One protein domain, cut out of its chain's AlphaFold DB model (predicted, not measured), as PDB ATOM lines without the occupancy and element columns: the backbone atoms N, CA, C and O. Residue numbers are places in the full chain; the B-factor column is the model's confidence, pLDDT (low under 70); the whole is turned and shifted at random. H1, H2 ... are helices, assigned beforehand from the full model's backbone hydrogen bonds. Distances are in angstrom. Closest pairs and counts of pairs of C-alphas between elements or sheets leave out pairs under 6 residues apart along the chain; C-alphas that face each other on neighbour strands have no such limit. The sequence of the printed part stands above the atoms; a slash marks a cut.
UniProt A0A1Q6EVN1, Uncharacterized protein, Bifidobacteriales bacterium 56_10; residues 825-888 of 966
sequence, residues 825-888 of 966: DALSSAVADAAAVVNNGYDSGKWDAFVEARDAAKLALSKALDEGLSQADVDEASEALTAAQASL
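What this domain is: This is residues 825 to 888 of the 966 residues of an uncharacterized protein of Bifidobacteriales bacterium 56_10 (UniProt A0A1Q6EVN1). What shape does the printed part make? It is a small up-and-down bundle of three helices with their centres in a triangle: the long H2 and H3 fold back on each other as a hairpin, and the shorter H1 packs on both. What is it made of? The printed part has 64 residues with three named helices, H1, H2 and H3 in chain order, and no named strand; the class is all helix. How large is its outline? It is compact, with a radius of gyration of the C-alphas of 11.6 A, and spans 36 by 18 by 15 A, only just a rod.

Where its parts are: Where does the first helix lie? H1, residues 825 to 835, begins at C-alpha 825 at (-35.481, -1.204, 13.214). Where are the longer ones? H2, residues 844 to 866, measures 32.9 A from first to last C-alpha and begins at (-45.497, -28.655, 16.605). H3, residues 871 to 887, measures 24.2 A and ends at (-44.872, -20.507, 8.014).

How they stand to each other: How does H1 stand to the others? It touches H2, whose residues 854 to 861 alone take part, at a steep tilt of 42 degrees, opposite ways; the closest C-alphas, of Val 831 and Lys 858, are 6.4 A apart. It touches H3 at a shallow tilt of 32 degrees, only just short of steep, the same way; the closest C-alphas, of Leu 827 and Ser 878, are 4.6 A apart. And H2 with H3? This helical hairpin touches at a shallow tilt of 25 degrees, opposite ways, with the closest C-alphas, of Phe 850 and Ala 884, 4.9 A apart. Are the helix backbones complete? In H1, H2 and H3 every O i to N i+4 pair is within hydrogen-bond range.

The domain as a whole: Which C-alphas lie farthest apart? Those of Gly 841 and Glu 867, at 36.9 A. Are there cuts or long links? The printed part has no cut; the link from H1 to H2 is short and that from H2 to H3 is tight. Is confidence low anywhere? No printed residue is under 70, and the mean pLDDT of the printed part is 94.4.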
ATOM      1  N   ASP A 825     -34.042  -1.530  13.239       96.69
ATOM      2  CA  ASP A 825     -35.481  -1.204  13.214       96.69
ATOM      3  C   ASP A 825     -36.361  -2.376  12.747       96.69
ATOM      4  O   ASP A 825     -37.402  -2.678  13.343       96.69
ATOM      5  N   ALA A 826     -35.940  -3.051  11.673       96.12
ATOM      6  CA  ALA A 826     -36.670  -4.177  11.096       96.12
ATOM      7  C   ALA A 826     -36.682  -5.381  12.047       96.12
ATOM      8  O   ALA A 826     -37.746  -5.941  12.313       96.12
ATOM      9  N   LEU A 827     -35.520  -5.722  12.614       97.75
ATOM     10  CA  LEU A 827     -35.381  -6.806  13.585       97.75
ATOM     11  C   LEU A 827     -36.182  -6.516  14.861       97.75
ATOM     12  O   LEU A 827     -36.921  -7.377  15.335       97.75
ATOM     13  N   SER A 828     -36.104  -5.288  15.375       96.69
ATOM     14  CA  SER A 828     -36.871  -4.828  16.540       96.69
ATOM     15  C   SER A 828     -38.373  -4.975  16.314       96.69
ATOM     16  O   SER A 828     -39.085  -5.517  17.161       96.69
ATOM     17  N   SER A 829     -38.852  -4.555  15.140       96.00
ATOM     18  CA  SER A 829     -40.261  -4.688  14.752       96.00
ATOM     19  C   SER A 829     -40.679  -6.157  14.642       96.00
ATOM     20  O   SER A 829     -41.714  -6.539  15.184       96.00
ATOM     21  N   ALA A 830     -39.854  -7.001  14.015       95.94
ATOM     22  CA  ALA A 830     -40.122  -8.432  13.887       95.94
ATOM     23  C   ALA A 830     -40.182  -9.134  15.256       95.94
ATOM     24  O   ALA A 830     -41.095  -9.920  15.512       95.94
ATOM     25  N   VAL A 831     -39.257  -8.820  16.170       97.25
ATOM     26  CA  VAL A 831     -39.249  -9.353  17.542       97.25
ATOM     27  C   VAL A 831     -40.497  -8.913  18.315       97.25
ATOM     28  O   VAL A 831     -41.102  -9.734  19.013       97.25
ATOM     29  N   ALA A 832     -40.914  -7.650  18.175       95.75
ATOM     30  CA  ALA A 832     -42.127  -7.132  18.802       95.75
ATOM     31  C   ALA A 832     -43.396  -7.823  18.267       95.75
ATOM     32  O   ALA A 832     -44.230  -8.277  19.053       95.75
ATOM     33  N   ASP A 833     -43.511  -7.984  16.947       93.19
ATOM     34  CA  ASP A 833     -44.625  -8.693  16.309       93.19
ATOM     35  C   ASP A 833     -44.677 -10.167  16.735       93.19
ATOM     36  O   ASP A 833     -45.749 -10.708  17.027       93.19
ATOM     37  N   ALA A 834     -43.517 -10.821  16.817       93.44
ATOM     38  CA  ALA A 834     -43.400 -12.207  17.252       93.44
ATOM     39  C   ALA A 834     -43.768 -12.400  18.733       93.44
ATOM     40  O   ALA A 834     -44.255 -13.469  19.110       93.44
ATOM     41  N   ALA A 835     -43.586 -11.384  19.585       91.56
ATOM     42  CA  ALA A 835     -43.945 -11.452  21.003       91.56
ATOM     43  C   ALA A 835     -45.463 -11.594  21.236       91.56
ATOM     44  O   ALA A 835     -45.873 -12.162  22.249       91.56
ATOM     45  N   ALA A 836     -46.295 -11.129  20.297       88.81
ATOM     46  CA  ALA A 836     -47.752 -11.245  20.368       88.81
ATOM     47  C   ALA A 836     -48.293 -12.605  19.878       88.81
ATOM     48  O   ALA A 836     -49.481 -12.899  20.039       88.81
ATOM     49  N   VAL A 837     -47.449 -13.441  19.265       88.31
ATOM     50  CA  VAL A 837     -47.862 -14.730  18.705       88.31
ATOM     51  C   VAL A 837     -47.981 -15.773  19.818       88.31
ATOM     52  O   VAL A 837     -47.010 -16.111  20.494       88.31
ATOM     53  N   VAL A 838     -49.182 -16.330  19.979       85.75
ATOM     54  CA  VAL A 838     -49.490 -17.390  20.952       85.75
ATOM     55  C   VAL A 838     -49.769 -18.716  20.246       85.75
ATOM     56  O   VAL A 838     -50.320 -18.736  19.143       85.75
ATOM     57  N   ASN A 839     -49.403 -19.836  20.876       82.62
ATOM     58  CA  ASN A 839     -49.639 -21.156  20.297       82.62
ATOM     59  C   ASN A 839     -51.137 -21.497  20.313       82.62
ATOM     60  O   ASN A 839     -51.675 -21.897  21.344       82.62
ATOM     61  N   ASN A 840     -51.792 -21.374  19.159       80.56
ATOM     62  CA  ASN A 840     -53.215 -21.668  18.974       80.56
ATOM     63  C   ASN A 840     -53.444 -22.962  18.174       80.56
ATOM     64  O   ASN A 840     -54.326 -23.022  17.319       80.56
ATOM     65  N   GLY A 841     -52.658 -24.008  18.449       78.94
ATOM     66  CA  GLY A 841     -52.793 -25.308  17.783       78.94
ATOM     67  C   GLY A 841     -52.047 -25.397  16.452       78.94
ATOM     68  O   GLY A 841     -52.491 -26.108  15.552       78.94
ATOM     69  N   TYR A 842     -50.934 -24.670  16.327       83.69
ATOM     70  CA  TYR A 842     -50.025 -24.812  15.192       83.69
ATOM     71  C   TYR A 842     -49.366 -26.197  15.182       83.69
ATOM     72  O   TYR A 842     -49.246 -26.845  16.224       83.69
ATOM     73  N   ASP A 843     -48.922 -26.634  14.001       89.31
ATOM     74  CA  ASP A 843     -48.060 -27.811  13.882       89.31
ATOM     75  C   ASP A 843     -46.843 -27.669  14.809       89.31
ATOM     76  O   ASP A 843     -46.201 -26.617  14.833       89.31
ATOM     77  N   SER A 844     -46.537 -28.718  15.576       86.19
ATOM     78  CA  SER A 844     -45.497 -28.655  16.605       86.19
ATOM     79  C   SER A 844     -44.120 -28.352  16.019       86.19
ATOM     80  O   SER A 844     -43.387 -27.569  16.603       86.19
ATOM     81  N   GLY A 845     -43.790 -28.892  14.839       89.75
ATOM     82  CA  GLY A 845     -42.501 -28.630  14.197       89.75
ATOM     83  C   GLY A 845     -42.371 -27.185  13.718       89.75
ATOM     84  O   GLY A 845     -41.334 -26.558  13.917       89.75
ATOM     85  N   LYS A 846     -43.440 -26.623  13.135       90.31
ATOM     86  CA  LYS A 846     -43.470 -25.202  12.742       90.31
ATOM     87  C   LYS A 846     -43.441 -24.266  13.951       90.31
ATOM     88  O   LYS A 846     -42.819 -23.209  13.893       90.31
ATOM     89  N   TRP A 847     -44.123 -24.640  15.035       93.62
ATOM     90  CA  TRP A 847     -44.117 -23.874  16.277       93.62
ATOM     91  C   TRP A 847     -42.733 -23.851  16.923       93.62
ATOM     92  O   TRP A 847     -42.255 -22.775  17.275       93.62
ATOM     93  N   ASP A 848     -42.080 -25.006  17.028       94.12
ATOM     94  CA  ASP A 848     -40.739 -25.114  17.604       94.12
ATOM     95  C   ASP A 848     -39.725 -24.298  16.784       94.12
ATOM     96  O   ASP A 848     -38.977 -23.509  17.358       94.12
ATOM     97  N   ALA A 849     -39.782 -24.374  15.448       94.56
ATOM     98  CA  ALA A 849     -38.941 -23.560  14.564       94.56
ATOM     99  C   ALA A 849     -39.194 -22.046  14.715       94.56
ATOM    100  O   ALA A 849     -38.260 -21.249  14.671       94.56
ATOM    101  N   PHE A 850     -40.449 -21.628  14.917       95.81
ATOM    102  CA  PHE A 850     -40.771 -20.230  15.215       95.81
ATOM    103  C   PHE A 850     -40.214 -19.784  16.569       95.81
ATOM    104  O   PHE A 850     -39.682 -18.681  16.669       95.81
ATOM    105  N   VAL A 851     -40.325 -20.619  17.606       95.69
ATOM    106  CA  VAL A 851     -39.767 -20.321  18.931       95.69
ATOM    107  C   VAL A 851     -38.249 -20.176  18.852       95.69
ATOM    108  O   VAL A 851     -37.722 -19.190  19.360       95.69
ATOM    109  N   GLU A 852     -37.568 -21.092  18.164       96.56
ATOM    110  CA  GLU A 852     -36.120 -21.039  17.947       96.56
ATOM    111  C   GLU A 852     -35.703 -19.763  17.201       96.56
ATOM    112  O   GLU A 852     -34.861 -19.015  17.692       96.56
ATOM    113  N   ALA A 853     -36.355 -19.449  16.075       97.19
ATOM    114  CA  ALA A 853     -36.070 -18.236  15.310       97.19
ATOM    115  C   ALA A 853     -36.345 -16.956  16.117       97.19
ATOM    116  O   ALA A 853     -35.590 -15.990  16.035       97.19
ATOM    117  N   ARG A 854     -37.406 -16.940  16.934       97.12
ATOM    118  CA  ARG A 854     -37.738 -15.806  17.808       97.12
ATOM    119  C   ARG A 854     -36.687 -15.608  18.891       97.12
ATOM    120  O   ARG A 854     -36.326 -14.470  19.182       97.12
ATOM    121  N   ASP A 855     -36.236 -16.685  19.519       97.44
ATOM    122  CA  ASP A 855     -35.260 -16.605  20.600       97.44
ATOM    123  C   ASP A 855     -33.868 -16.236  20.044       97.44
ATOM    124  O   ASP A 855     -33.190 -15.390  20.629       97.44
ATOM    125  N   ALA A 856     -33.505 -16.736  18.856       97.69
ATOM    126  CA  ALA A 856     -32.315 -16.303  18.117       97.69
ATOM    127  C   ALA A 856     -32.380 -14.820  17.714       97.69
ATOM    128  O   ALA A 856     -31.426 -14.082  17.938       97.69
ATOM    129  N   ALA A 857     -33.517 -14.349  17.195       98.12
ATOM    130  CA  ALA A 857     -33.717 -12.945  16.837       98.12
ATOM    131  C   ALA A 857     -33.654 -12.007  18.053       98.12
ATOM    132  O   ALA A 857     -33.107 -10.912  17.956       98.12
ATOM    133  N   LYS A 858     -34.165 -12.433  19.217       97.75
ATOM    134  CA  LYS A 858     -34.013 -11.686  20.478       97.75
ATOM    135  C   LYS A 858     -32.556 -11.584  20.912       97.75
ATOM    136  O   LYS A 858     -32.138 -10.516  21.344       97.75
ATOM    137  N   LEU A 859     -31.803 -12.677  20.800       97.06
ATOM    138  CA  LEU A 859     -30.378 -12.681  21.116       97.06
ATOM    139  C   LEU A 859     -29.598 -11.772  20.157       97.06
ATOM    140  O   LEU A 859     -28.817 -10.949  20.618       97.06
ATOM    141  N   ALA A 860     -29.851 -11.880  18.850       97.88
ATOM    142  CA  ALA A 860     -29.236 -11.026  17.837       97.88
ATOM    143  C   ALA A 860     -29.556  -9.545  18.075       97.88
ATOM    144  O   ALA A 860     -28.663  -8.707  18.002       97.88
ATOM    145  N   LEU A 861     -30.807  -9.222  18.425       98.12
ATOM    146  CA  LEU A 861     -31.204  -7.858  18.755       98.12
ATOM    147  C   LEU A 861     -30.487  -7.346  20.008       98.12
ATOM    148  O   LEU A 861     -29.979  -6.234  19.991       98.12
ATOM    149  N   SER A 862     -30.417  -8.152  21.071       96.38
ATOM    150  CA  SER A 862     -29.700  -7.779  22.297       96.38
ATOM    151  C   SER A 862     -28.224  -7.504  22.012       96.38
ATOM    152  O   SER A 862     -27.717  -6.470  22.428       96.38
ATOM    153  N   LYS A 863     -27.560  -8.380  21.247       96.62
ATOM    154  CA  LYS A 863     -26.166  -8.184  20.833       96.62
ATOM    155  C   LYS A 863     -25.989  -6.921  20.003       96.62
ATOM    156  O   LYS A 863     -25.151  -6.096  20.324       96.62
ATOM    157  N   ALA A 864     -26.832  -6.701  18.995       97.50
ATOM    158  CA  ALA A 864     -26.748  -5.500  18.166       97.50
ATOM    159  C   ALA A 864     -26.907  -4.189  18.967       97.50
ATOM    160  O   ALA A 864     -26.362  -3.159  18.566       97.50
ATOM    161  N   LEU A 865     -27.647  -4.222  20.081       97.25
ATOM    162  CA  LEU A 865     -27.892  -3.063  20.939       97.25
ATOM    163  C   LEU A 865     -26.822  -2.843  22.021       97.25
ATOM    164  O   LEU A 865     -26.613  -1.689  22.380       97.25
ATOM    165  N   ASP A 866     -26.156  -3.891  22.510       95.94
ATOM    166  CA  ASP A 866     -25.211  -3.790  23.640       95.94
ATOM    167  C   ASP A 866     -23.747  -4.118  23.269       95.94
ATOM    168  O   ASP A 866     -22.833  -3.759  23.995       95.94
ATOM    169  N   GLU A 867     -23.503  -4.759  22.124       95.81
ATOM    170  CA  GLU A 867     -22.164  -5.138  21.624       95.81
ATOM    171  C   GLU A 867     -21.948  -4.708  20.156       95.81
ATOM    172  O   GLU A 867     -20.826  -4.645  19.666       95.81
ATOM    173  N   GLY A 868     -23.020  -4.416  19.416       97.44
ATOM    174  CA  GLY A 868     -22.975  -4.267  17.962       97.44
ATOM    175  C   GLY A 868     -23.081  -5.609  17.225       97.44
ATOM    176  O   GLY A 868     -22.979  -6.690  17.802       97.44
ATOM    177  N   LEU A 869     -23.391  -5.547  15.929       97.75
ATOM    178  CA  LEU A 869     -23.520  -6.715  15.055       97.75
ATOM    179  C   LEU A 869     -23.409  -6.272  13.590       97.75
ATOM    180  O   LEU A 869     -23.768  -5.138  13.264       97.75
ATOM    181  N   SER A 870     -22.981  -7.165  12.693       98.38
ATOM    182  CA  SER A 870     -22.967  -6.860  11.259       98.38
ATOM    183  C   SER A 870     -24.388  -6.644  10.724       98.38
ATOM    184  O   SER A 870     -25.354  -7.254  11.194       98.38
ATOM    185  N   GLN A 871     -24.540  -5.807   9.692       98.44
ATOM    186  CA  GLN A 871     -25.847  -5.614   9.056       98.44
ATOM    187  C   GLN A 871     -26.377  -6.927   8.462       98.44
ATOM    188  O   GLN A 871     -27.580  -7.168   8.506       98.44
ATOM    189  N   ALA A 872     -25.489  -7.787   7.953       98.31
ATOM    190  CA  ALA A 872     -25.861  -9.080   7.387       98.31
ATOM    191  C   ALA A 872     -26.490 -10.009   8.435       98.31
ATOM    192  O   ALA A 872     -27.525 -10.610   8.161       98.31
ATOM    193  N   ASP A 873     -25.921 -10.076   9.640       98.25
ATOM    194  CA  ASP A 873     -26.450 -10.920  10.717       98.25
ATOM    195  C   ASP A 873     -27.772 -10.369  11.278       98.25
ATOM    196  O   ASP A 873     -28.686 -11.133  11.600       98.25
ATOM    197  N   VAL A 874     -27.908  -9.036  11.366       98.25
ATOM    198  CA  VAL A 874     -29.174  -8.385  11.752       98.25
ATOM    199  C   VAL A 874     -30.276  -8.699  10.737       98.25
ATOM    200  O   VAL A 874     -31.394  -9.058  11.126       98.25
ATOM    201  N   ASP A 875     -29.967  -8.586   9.443       98.19
ATOM    202  CA  ASP A 875     -30.902  -8.873   8.358       98.19
ATOM    203  C   ASP A 875     -31.272 -10.365   8.334       98.19
ATOM    204  O   ASP A 875     -32.458 -10.693   8.281       98.19
ATOM    205  N   GLU A 876     -30.297 -11.271   8.476       98.06
ATOM    206  CA  GLU A 876     -30.528 -12.720   8.526       98.06
ATOM    207  C   GLU A 876     -31.450 -13.109   9.689       98.06
ATOM    208  O   GLU A 876     -32.425 -13.841   9.491       98.06
ATOM    209  N   ALA A 877     -31.209 -12.583  10.894       97.94
ATOM    210  CA  ALA A 877     -32.056 -12.848  12.055       97.94
ATOM    211  C   ALA A 877     -33.499 -12.349  11.848       97.94
ATOM    212  O   ALA A 877     -34.468 -13.030  12.209       97.94
ATOM    213  N   SER A 878     -33.652 -11.172  11.233       97.75
ATOM    214  CA  SER A 878     -34.951 -10.565  10.926       97.75
ATOM    215  C   SER A 878     -35.723 -11.371   9.872       97.75
ATOM    216  O   SER A 878     -36.912 -11.675  10.045       97.75
ATOM    217  N   GLU A 879     -35.044 -11.775   8.796       96.81
ATOM    218  CA  GLU A 879     -35.609 -12.593   7.723       96.81
ATOM    219  C   GLU A 879     -35.996 -13.990   8.219       96.81
ATOM    220  O   GLU A 879     -37.106 -14.454   7.931       96.81
ATOM    221  N   ALA A 880     -35.138 -14.638   9.013       97.25
ATOM    222  CA  ALA A 880     -35.398 -15.955   9.588       97.25
ATOM    223  C   ALA A 880     -36.643 -15.949  10.488       97.25
ATOM    224  O   ALA A 880     -37.524 -16.804  10.337       97.25
ATOM    225  N   LEU A 881     -36.770 -14.953  11.374       97.56
ATOM    226  CA  LEU A 881     -37.954 -14.795  12.221       97.56
ATOM    227  C   LEU A 881     -39.215 -14.544  11.387       97.56
ATOM    228  O   LEU A 881     -40.240 -15.203  11.589       97.56
ATOM    229  N   THR A 882     -39.138 -13.639  10.413       95.50
ATOM    230  CA  THR A 882     -40.270 -13.304   9.540       95.50
ATOM    231  C   THR A 882     -40.738 -14.522   8.739       95.50
ATOM    232  O   THR A 882     -41.942 -14.787   8.647       95.50
ATOM    233  N   ALA A 883     -39.806 -15.310   8.198       94.69
ATOM    234  CA  ALA A 883     -40.102 -16.536   7.463       94.69
ATOM    235  C   ALA A 883     -40.735 -17.607   8.366       94.69
ATOM    236  O   ALA A 883     -41.758 -18.200   7.999       94.69
ATOM    237  N   ALA A 884     -40.186 -17.820   9.566       95.00
ATOM    238  CA  ALA A 884     -40.737 -18.767  10.530       95.00
ATOM    239  C   ALA A 884     -42.160 -18.368  10.957       95.00
ATOM    240  O   ALA A 884     -43.070 -19.200  10.946       95.00
ATOM    241  N   GLN A 885     -42.399 -17.080  11.219       93.12
ATOM    242  CA  GLN A 885     -43.724 -16.558  11.556       93.12
ATOM    243  C   GLN A 885     -44.717 -16.663  10.389       93.12
ATOM    244  O   GLN A 885     -45.895 -16.969  10.598       93.12
ATOM    245  N   ALA A 886     -44.274 -16.448   9.146       90.81
ATOM    246  CA  ALA A 886     -45.105 -16.649   7.960       90.81
ATOM    247  C   ALA A 886     -45.501 -18.125   7.776       90.81
ATOM    248  O   ALA A 886     -46.638 -18.410   7.392       90.81
ATOM    249  N   SER A 887     -44.610 -19.064   8.115       89.50
ATOM    250  CA  SER A 887     -44.872 -20.507   8.014       89.50
ATOM    251  C   SER A 887     -46.007 -20.990   8.931       89.50
ATOM    252  O   SER A 887     -46.723 -21.930   8.578       89.50
ATOM    253  N   LEU A 888     -46.251 -20.298  10.055       87.38
ATOM    254  CA  LEU A 888     -47.379 -20.577  10.953       87.38
ATOM    255  C   LEU A 888     -48.742 -20.326  10.285       87.38
ATOM    256  O   LEU A 888     -49.736 -20.953  10.645       87.38
TER     257      LEU A 888